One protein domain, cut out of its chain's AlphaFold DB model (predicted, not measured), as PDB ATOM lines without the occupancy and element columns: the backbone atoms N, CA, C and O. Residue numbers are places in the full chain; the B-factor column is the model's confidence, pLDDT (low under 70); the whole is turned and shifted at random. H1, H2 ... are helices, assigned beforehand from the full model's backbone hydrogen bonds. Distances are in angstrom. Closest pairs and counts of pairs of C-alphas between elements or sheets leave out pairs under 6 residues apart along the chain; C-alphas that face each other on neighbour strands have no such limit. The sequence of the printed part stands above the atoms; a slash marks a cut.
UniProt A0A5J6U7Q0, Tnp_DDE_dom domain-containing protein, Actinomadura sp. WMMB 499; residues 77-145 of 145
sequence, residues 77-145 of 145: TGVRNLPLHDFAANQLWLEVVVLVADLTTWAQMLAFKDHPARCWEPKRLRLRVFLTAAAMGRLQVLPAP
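This is residues 77 to 145 of the 145 residues of the protein "Tnp_DDE_dom domain-containing protein" of Actinomadura sp. WMMB 499 (UniProt A0A5J6U7Q0). A long straight helix, H1, and a shorter one, H3, make a loose, open L, with the small H2 at the turn between them. Residues 77 to 83 fold back beside H1, and residues 135 to 145, of which 135 to 140 belong to H3, stick out. The printed part has 69 residues with three named helices, H1, H2, H3 in chain order, no named strand; class all helix. It is loose, radius of gyration of the C-alphas 15.3 A, and flat, spanning 43 by 38 by 17 A.

H1, residues 87 to 110, is 34.6 A long from C-alpha 87 at (21.532, -38.533, 36.086). H2 is residues 116 to 119, 5.9 A. H3, residues 122 to 140, 24.9 A, ends at C-alpha 140 (6.239, -11.120, 57.667).

H1 touches H2 with residues 108 to 109 alone; the closest C-alphas, of Gln 108 and Arg 118, are 4.4 A apart. H1 and H3 are close but not clearly touching, closest C-alphas Thr 104 and Pro 122 at 7.5 A, about perpendicular at 87 degrees. H3 has a kink of 34 degrees near residue 129. In H1 every O i to N i+4 pair is within hydrogen-bond range, in H3 12 of 15; H2 is too short for one.

The C-alphas of Phe 87 and Pro 145, the farthest apart, are 47.2 A apart. The printed part has no cut, and both links are tight. Residues 139 to 145 are under pLDDT 70.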
ATOM      1  N   THR A  77       9.032 -23.283  34.449       82.81
ATOM      2  CA  THR A  77       9.036 -23.777  35.838       82.81
ATOM      3  C   THR A  77      10.345 -24.447  36.257       82.81
ATOM      4  O   THR A  77      10.464 -24.843  37.409       82.81
ATOM      5  N   GLY A  78      11.349 -24.529  35.373       83.88
ATOM      6  CA  GLY A  78      12.708 -24.942  35.752       83.88
ATOM      7  C   GLY A  78      13.332 -26.045  34.904       83.88
ATOM      8  O   GLY A  78      14.523 -26.297  35.062       83.88
ATOM      9  N   VAL A  79      12.609 -26.647  33.947       84.94
ATOM     10  CA  VAL A  79      13.188 -27.679  33.052       84.94
ATOM     11  C   VAL A  79      14.409 -27.160  32.289       84.94
ATOM     12  O   VAL A  79      15.309 -27.920  31.973       84.94
ATOM     13  N   ARG A  80      14.499 -25.854  32.014       85.12
ATOM     14  CA  ARG A  80      15.676 -25.266  31.351       85.12
ATOM     15  C   ARG A  80      16.957 -25.276  32.193       85.12
ATOM     16  O   ARG A  80      18.017 -25.044  31.629       85.12
ATOM     17  N   ASN A  81      16.862 -25.499  33.500       84.50
ATOM     18  CA  ASN A  81      17.964 -25.339  34.450       84.50
ATOM     19  C   ASN A  81      18.434 -26.679  35.040       84.50
ATOM     20  O   ASN A  81      18.827 -26.746  36.202       84.50
ATOM     21  N   LEU A  82      18.331 -27.752  34.254       83.62
ATOM     22  CA  LEU A  82      18.762 -29.092  34.644       83.62
ATOM     23  C   LEU A  82      20.272 -29.115  34.960       83.62
ATOM     24  O   LEU A  82      21.069 -28.666  34.130       83.62
ATOM     25  N   PRO A  83      20.687 -29.663  36.112       76.44
ATOM     26  CA  PRO A  83      22.092 -29.917  36.406       76.44
ATOM     27  C   PRO A  83      22.569 -31.149  35.614       76.44
ATOM     28  O   PRO A  83      22.578 -32.270  36.114       76.44
ATOM     29  N   LEU A  84      22.986 -30.957  34.357       80.25
ATOM     30  CA  LEU A  84      23.365 -32.014  33.391       80.25
ATOM     31  C   LEU A  84      24.586 -32.880  33.784       80.25
ATOM     32  O   LEU A  84      25.070 -33.665  32.974       80.25
ATOM     33  N   HIS A  85      25.101 -32.736  35.003       84.31
ATOM     34  CA  HIS A  85      26.323 -33.388  35.474       84.31
ATOM     35  C   HIS A  85      26.093 -34.779  36.075       84.31
ATOM     36  O   HIS A  85      27.026 -35.572  36.108       84.31
ATOM     37  N   ASP A  86      24.875 -35.080  36.531       90.44
ATOM     38  CA  ASP A  86      24.534 -36.376  37.120       90.44
ATOM     39  C   ASP A  86      23.085 -36.776  36.797       90.44
ATOM     40  O   ASP A  86      22.170 -35.947  36.809       90.44
ATOM     41  N   PHE A  87      22.858 -38.051  36.480       89.44
ATOM     42  CA  PHE A  87      21.532 -38.533  36.086       89.44
ATOM     43  C   PHE A  87      20.545 -38.528  37.258       89.44
ATOM     44  O   PHE A  87      19.406 -38.091  37.088       89.44
ATOM     45  N   ALA A  88      20.975 -38.951  38.452       91.38
ATOM     46  CA  ALA A  88      20.108 -38.984  39.627       91.38
ATOM     47  C   ALA A  88      19.702 -37.564  40.054       91.38
ATOM     48  O   ALA A  88      18.532 -37.319  40.359       91.38
ATOM     49  N   ALA A  89      20.627 -36.602  39.979       88.75
ATOM     50  CA  ALA A  89      20.329 -35.187  40.194       88.75
ATOM     51  C   ALA A  89      19.297 -34.641  39.190       88.75
ATOM     52  O   ALA A  89      18.386 -33.908  39.577       88.75
ATOM     53  N   ASN A  90      19.393 -35.020  37.912       91.56
ATOM     54  CA  ASN A  90      18.412 -34.625  36.898       91.56
ATOM     55  C   ASN A  90      17.040 -35.258  37.130       91.56
ATOM     56  O   ASN A  90      16.026 -34.589  36.942       91.56
ATOM     57  N   GLN A  91      16.993 -36.518  37.564       92.75
ATOM     58  CA  GLN A  91      15.740 -37.172  37.924       92.75
ATOM     59  C   GLN A  91      15.071 -36.450  39.098       92.75
ATOM     60  O   GLN A  91      13.916 -36.050  38.981       92.75
ATOM     61  N   LEU A  92      15.812 -36.182  40.179       92.19
ATOM     62  CA  LEU A  92      15.303 -35.417  41.320       92.19
ATOM     63  C   LEU A  92      14.819 -34.022  40.898       92.19
ATOM     64  O   LEU A  92      13.767 -33.565  41.338       92.19
ATOM     65  N   TRP A  93      15.560 -33.352  40.016       93.12
ATOM     66  CA  TRP A  93      15.161 -32.052  39.484       93.12
ATOM     67  C   TRP A  93      13.838 -32.119  38.713       93.12
ATOM     68  O   TRP A  93      12.982 -31.249  38.878       93.12
ATOM     69  N   LEU A  94      13.641 -33.152  37.890       92.00
ATOM     70  CA  LEU A  94      12.387 -33.357  37.166       92.00
ATOM     71  C   LEU A  94      11.216 -33.637  38.114       92.00
ATOM     72  O   LEU A  94      10.147 -33.070  37.900       92.00
ATOM     73  N   GLU A  95      11.417 -34.407  39.185       93.19
ATOM     74  CA  GLU A  95      10.387 -34.614  40.217       93.19
ATOM     75  C   GLU A  95       9.976 -33.289  40.875       93.19
ATOM     76  O   GLU A  95       8.789 -32.994  41.031       93.19
ATOM     77  N   VAL A  96      10.946 -32.421  41.181       92.62
ATOM     78  CA  VAL A  96      10.666 -31.076  41.709       92.62
ATOM     79  C   VAL A  96       9.879 -30.237  40.698       92.62
ATOM     80  O   VAL A  96       8.924 -29.552  41.067       92.62
ATOM     81  N   VAL A  97      10.233 -30.291  39.413       91.38
ATOM     82  CA  VAL A  97       9.487 -29.591  38.355       91.38
ATOM     83  C   VAL A  97       8.039 -30.088  38.270       91.38
ATOM     84  O   VAL A  97       7.135 -29.260  38.117       91.38
ATOM     85  N   VAL A  98       7.809 -31.402  38.357       91.88
ATOM     86  CA  VAL A  98       6.460 -31.996  38.349       91.88
ATOM     87  C   VAL A  98       5.664 -31.497  39.550       91.88
ATOM     88  O   VAL A  98       4.559 -30.983  39.372       91.88
ATOM     89  N   LEU A  99       6.261 -31.511  40.744       93.06
ATOM     90  CA  LEU A  99       5.638 -30.984  41.956       93.06
ATOM     91  C   LEU A  99       5.217 -29.512  41.791       93.06
ATOM     92  O   LEU A  99       4.104 -29.129  42.150       93.06
ATOM     93  N   VAL A 100       6.076 -28.675  41.205       91.94
ATOM     94  CA  VAL A 100       5.753 -27.264  40.930       91.94
ATOM     95  C   VAL A 100       4.591 -27.136  39.936       91.94
ATOM     96  O   VAL A 100       3.733 -26.260  40.101       91.94
ATOM     97  N   ALA A 101       4.533 -27.986  38.906       90.31
ATOM     98  CA  ALA A 101       3.440 -27.990  37.935       90.31
ATOM     99  C   ALA A 101       2.098 -28.385  38.579       90.31
ATOM    100  O   ALA A 101       1.069 -27.758  38.288       90.31
ATOM    101  N   ASP A 102       2.118 -29.356  39.490       91.81
ATOM    102  CA  ASP A 102       0.944 -29.776  40.252       91.81
ATOM    103  C   ASP A 102       0.476 -28.663  41.184       91.81
ATOM    104  O   ASP A 102      -0.674 -28.232  41.085       91.81
ATOM    105  N   LEU A 103       1.370 -28.103  42.007       91.69
ATOM    106  CA  LEU A 103       1.048 -26.984  42.901       91.69
ATOM    107  C   LEU A 103       0.458 -25.792  42.141       91.69
ATOM    108  O   LEU A 103      -0.520 -25.189  42.585       91.69
ATOM    109  N   THR A 104       1.003 -25.477  40.965       90.69
ATOM    110  CA  THR A 104       0.471 -24.409  40.108       90.69
ATOM    111  C   THR A 104      -0.948 -24.726  39.636       90.69
ATOM    112  O   THR A 104      -1.815 -23.852  39.651       90.69
ATOM    113  N   THR A 105      -1.207 -25.974  39.244       91.19
ATOM    114  CA  THR A 105      -2.525 -26.409  38.765       91.19
ATOM    115  C   THR A 105      -3.560 -26.383  39.889       91.19
ATOM    116  O   THR A 105      -4.652 -25.843  39.700       91.19
ATOM    117  N   TRP A 106      -3.207 -26.874  41.079       93.56
ATOM    118  CA  TRP A 106      -4.061 -26.808  42.264       93.56
ATOM    119  C   TRP A 106      -4.346 -25.366  42.683       93.56
ATOM    120  O   TRP A 106      -5.504 -25.020  42.910       93.56
ATOM    121  N   ALA A 107      -3.336 -24.490  42.694       91.50
ATOM    122  CA  ALA A 107      -3.533 -23.067  42.964       91.50
ATOM    123  C   ALA A 107      -4.499 -22.427  41.951       91.50
ATOM    124  O   ALA A 107      -5.411 -21.700  42.337       91.50
ATOM    125  N   GLN A 108      -4.368 -22.742  40.659       91.62
ATOM    126  CA  GLN A 108      -5.290 -22.254  39.631       91.62
ATOM    127  C   GLN A 108      -6.720 -22.770  39.797       91.62
ATOM    128  O   GLN A 108      -7.667 -22.017  39.570       91.62
ATOM    129  N   MET A 109      -6.889 -24.032  40.190       92.81
ATOM    130  CA  MET A 109      -8.205 -24.636  40.394       92.81
ATOM    131  C   MET A 109      -8.904 -24.120  41.651       92.81
ATOM    132  O   MET A 109     -10.109 -23.879  41.609       92.81
ATOM    133  N   LEU A 110      -8.161 -23.957  42.747       93.75
ATOM    134  CA  LEU A 110      -8.716 -23.641  44.060       93.75
ATOM    135  C   LEU A 110      -8.753 -22.135  44.337       93.75
ATOM    136  O   LEU A 110      -9.773 -21.628  44.791       93.75
ATOM    137  N   ALA A 111      -7.673 -21.406  44.043       92.06
ATOM    138  CA  ALA A 111      -7.537 -20.000  44.428       92.06
ATOM    139  C   ALA A 111      -8.054 -19.011  43.369       92.06
ATOM    140  O   ALA A 111      -8.356 -17.867  43.699       92.06
ATOM    141  N   PHE A 112      -8.169 -19.422  42.098       92.00
ATOM    142  CA  PHE A 112      -8.548 -18.528  40.991       92.00
ATOM    143  C   PHE A 112      -9.850 -18.924  40.288       92.00
ATOM    144  O   PHE A 112     -10.029 -18.592  39.121       92.00
ATOM    145  N   LYS A 113     -10.768 -19.613  40.978       89.19
ATOM    146  CA  LYS A 113     -12.000 -20.174  40.390       89.19
ATOM    147  C   LYS A 113     -12.742 -19.206  39.455       89.19
ATOM    148  O   LYS A 113     -13.040 -19.599  38.326       89.19
ATOM    149  N   ASP A 114     -12.935 -17.965  39.903       92.38
ATOM    150  CA  ASP A 114     -13.685 -16.911  39.203       92.38
ATOM    151  C   ASP A 114     -12.779 -15.780  38.676       92.38
ATOM    152  O   ASP A 114     -13.234 -14.678  38.377       92.38
ATOM    153  N   HIS A 115     -11.471 -16.035  38.561       92.94
ATOM    154  CA  HIS A 115     -10.487 -15.046  38.128       92.94
ATOM    155  C   HIS A 115      -9.731 -15.530  36.878       92.94
ATOM    156  O   HIS A 115      -9.318 -16.692  36.810       92.94
ATOM    157  N   PRO A 116      -9.430 -14.655  35.893       91.81
ATOM    158  CA  PRO A 116      -8.719 -15.044  34.670       91.81
ATOM    159  C   PRO A 116      -7.329 -15.655  34.918       91.81
ATOM    160  O   PRO A 116      -6.786 -16.323  34.037       91.81
ATOM    161  N   ALA A 117      -6.756 -15.469  36.114       91.00
ATOM    162  CA  ALA A 117      -5.494 -16.096  36.523       91.00
ATOM    163  C   ALA A 117      -5.521 -17.631  36.495       91.00
ATOM    164  O   ALA A 117      -4.464 -18.248  36.352       91.00
ATOM    165  N   ARG A 118      -6.709 -18.247  36.536       91.69
ATOM    166  CA  ARG A 118      -6.884 -19.694  36.364       91.69
ATOM    167  C   ARG A 118      -6.319 -20.227  35.049       91.69
ATOM    168  O   ARG A 118      -5.877 -21.368  35.004       91.69
ATOM    169  N   CYS A 119      -6.312 -19.407  34.000       89.94
ATOM    170  CA  CYS A 119      -5.829 -19.785  32.671       89.94
ATOM    171  C   CYS A 119      -4.506 -19.097  32.301       89.94
ATOM    172  O   CYS A 119      -4.087 -19.151  31.148       89.94
ATOM    173  N   TRP A 120      -3.858 -18.397  33.238       93.06
ATOM    174  CA  TRP A 120      -2.582 -17.743  32.954       93.06
ATOM    175  C   TRP A 120      -1.449 -18.758  32.828       93.06
ATOM    176  O   TRP A 120      -1.382 -19.739  33.562       93.06
ATOM    177  N   GLU A 121      -0.510 -18.479  31.927       90.69
ATOM    178  CA  GLU A 121       0.719 -19.265  31.834       90.69
ATOM    179  C   GLU A 121       1.584 -19.102  33.097       90.69
ATOM    180  O   GLU A 121       1.574 -18.023  33.714       90.69
ATOM    181  N   PRO A 122       2.396 -20.116  33.467       89.81
ATOM    182  CA  PRO A 122       3.220 -20.080  34.677       89.81
ATOM    183  C   PRO A 122       4.137 -18.862  34.759       89.81
ATOM    184  O   PRO A 122       4.288 -18.270  35.825       89.81
ATOM    185  N   LYS A 123       4.692 -18.413  33.627       89.38
ATOM    186  CA  LYS A 123       5.522 -17.204  33.569       89.38
ATOM    187  C   LYS A 123       4.773 -15.957  34.048       89.38
ATOM    188  O   LYS A 123       5.326 -15.140  34.783       89.38
ATOM    189  N   ARG A 124       3.500 -15.815  33.667       91.94
ATOM    190  CA  ARG A 124       2.653 -14.690  34.083       91.94
ATOM    191  C   ARG A 124       2.254 -14.808  35.552       91.94
ATOM    192  O   ARG A 124       2.278 -13.798  36.252       91.94
ATOM    193  N   LEU A 125       1.940 -16.015  36.023       91.31
ATOM    194  CA  LEU A 125       1.673 -16.276  37.443       91.31
ATOM    195  C   LEU A 125       2.883 -15.961  38.321       91.31
ATOM    196  O   LEU A 125       2.739 -15.279  39.333       91.31
ATOM    197  N   ARG A 126       4.083 -16.374  37.900       89.62
ATOM    198  CA  ARG A 126       5.332 -16.061  38.595       89.62
ATOM    199  C   ARG A 126       5.476 -14.561  38.807       89.62
ATOM    200  O   ARG A 126       5.669 -14.127  39.936       89.62
ATOM    201  N   LEU A 127       5.336 -13.779  37.738       90.12
ATOM    202  CA  LEU A 127       5.558 -12.335  37.788       90.12
ATOM    203  C   LEU A 127       4.474 -11.567  38.552       90.12
ATOM    204  O   LEU A 127       4.789 -10.563  39.178       90.12
ATOM    205  N   ARG A 128       3.210 -12.004  38.492       90.00
ATOM    206  CA  ARG A 128       2.079 -11.234  39.043       90.00
ATOM    207  C   ARG A 128       1.593 -11.704  40.408       90.00
ATOM    208  O   ARG A 128       1.038 -10.904  41.152       90.00
ATOM    209  N   VAL A 129       1.766 -12.986  40.715       89.94
ATOM    210  CA  VAL A 129       1.244 -13.608  41.937       89.94
ATOM    211  C   VAL A 129       2.399 -14.038  42.827       89.94
ATOM    212  O   VAL A 129       2.535 -13.531  43.935       89.94
ATOM    213  N   PHE A 130       3.254 -14.945  42.347       87.31
ATOM    214  CA  PHE A 130       4.237 -15.593  43.218       87.31
ATOM    215  C   PHE A 130       5.343 -14.644  43.678       87.31
ATOM    216  O   PHE A 130       5.739 -14.708  44.838       87.31
ATOM    217  N   LEU A 131       5.811 -13.727  42.823       86.75
ATOM    218  CA  LEU A 131       6.782 -12.712  43.246       86.75
ATOM    219  C   LEU A 131       6.202 -11.763  44.301       86.75
ATOM    220  O   LEU A 131       6.878 -11.468  45.284       86.75
ATOM    221  N   THR A 132       4.953 -11.331  44.130       86.19
ATOM    222  CA  THR A 132       4.259 -10.462  45.090       86.19
ATOM    223  C   THR A 132       4.053 -11.177  46.425       86.19
ATOM    224  O   THR A 132       4.391 -10.635  47.473       86.19
ATOM    225  N   ALA A 133       3.576 -12.424  46.389       81.81
ATOM    226  CA  ALA A 133       3.402 -13.252  47.579       81.81
ATOM    227  C   ALA A 133       4.735 -13.493  48.307       81.81
ATOM    228  O   ALA A 133       4.808 -13.348  49.523       81.81
ATOM    229  N   ALA A 134       5.814 -13.779  47.572       81.62
ATOM    230  CA  ALA A 134       7.147 -13.951  48.148       81.62
ATOM    231  C   ALA A 134       7.707 -12.653  48.759       81.62
ATOM    232  O   ALA A 134       8.439 -12.699  49.746       81.62
ATOM    233  N   ALA A 135       7.389 -11.489  48.187       82.44
ATOM    234  CA  ALA A 135       7.747 -10.201  48.775       82.44
ATOM    235  C   ALA A 135       6.998  -9.956  50.097       82.44
ATOM    236  O   ALA A 135       7.633  -9.606  51.087       82.44
ATOM    237  N   MET A 136       5.688 -10.215  50.139       77.94
ATOM    238  CA  MET A 136       4.895 -10.080  51.368       77.94
ATOM    239  C   MET A 136       5.325 -11.070  52.454       77.94
ATOM    240  O   MET A 136       5.501 -10.676  53.602       77.94
ATOM    241  N   GLY A 137       5.569 -12.333  52.095       78.06
ATOM    242  CA  GLY A 137       6.048 -13.342  53.041       78.06
ATOM    243  C   GLY A 137       7.402 -12.977  53.654       78.06
ATOM    244  O   GLY A 137       7.602 -13.156  54.848       78.06
ATOM    245  N   ARG A 138       8.317 -12.376  52.879       73.75
ATOM    246  CA  ARG A 138       9.597 -11.878  53.417       73.75
ATOM    247  C   ARG A 138       9.431 -10.742  54.424       73.75
ATOM    248  O   ARG A 138      10.210 -10.672  55.366       73.75
ATOM    249  N   LEU A 139       8.427  -9.886  54.251       64.69
ATOM    250  CA  LEU A 139       8.129  -8.816  55.206       64.69
ATOM    251  C   LEU A 139       7.521  -9.349  56.512       64.69
ATOM    252  O   LEU A 139       7.722  -8.741  57.553       64.69
ATOM    253  N   GLN A 140       6.827 -10.490  56.476       61.00
ATOM    254  CA  GLN A 140       6.239 -11.120  57.667       61.00
ATOM    255  C   GLN A 140       7.241 -11.932  58.506       61.00
ATOM    256  O   GLN A 140       6.958 -12.230  59.661       61.00
ATOM    257  N   VAL A 141       8.389 -12.312  57.937       61.12
ATOM    258  CA  VAL A 141       9.424 -13.119  58.618       61.12
ATOM    259  C   VAL A 141      10.468 -12.245  59.335       61.12
ATOM    260  O   VAL A 141      11.247 -12.751  60.140       61.12
ATOM    261  N   LEU A 142      10.481 -10.932  59.093       56.59
ATOM    262  CA  LEU A 142      11.289 -10.000  59.881       56.59
ATOM    263  C   LEU A 142      10.621  -9.787  61.252       56.59
ATOM    264  O   LEU A 142       9.434  -9.459  61.281       56.59
ATOM    265  N   PRO A 143      11.339  -9.959  62.381       58.34
ATOM    266  CA  PRO A 143      10.787  -9.607  63.683       58.34
ATOM    267  C   PRO A 143      10.446  -8.110  63.684       58.34
ATOM    268  O   PRO A 143      11.250  -7.287  63.241       58.34
ATOM    269  N   ALA A 144       9.233  -7.775  64.129       63.09
ATOM    270  CA  ALA A 144       8.821  -6.390  64.334       63.09
ATOM    271  C   ALA A 144       9.787  -5.693  65.322       63.09
ATOM    272  O   ALA A 144      10.297  -6.378  66.213       63.09
ATOM    273  N   PRO A 145      10.070  -4.386  65.147       62.94
ATOM    274  CA  PRO A 145      10.960  -3.637  66.035       62.94
ATOM    275  C   PRO A 145      10.417  -3.527  67.464       62.94
ATOM    276  O   PRO A 145       9.174  -3.487  67.628       62.94
TER     277      PRO A 145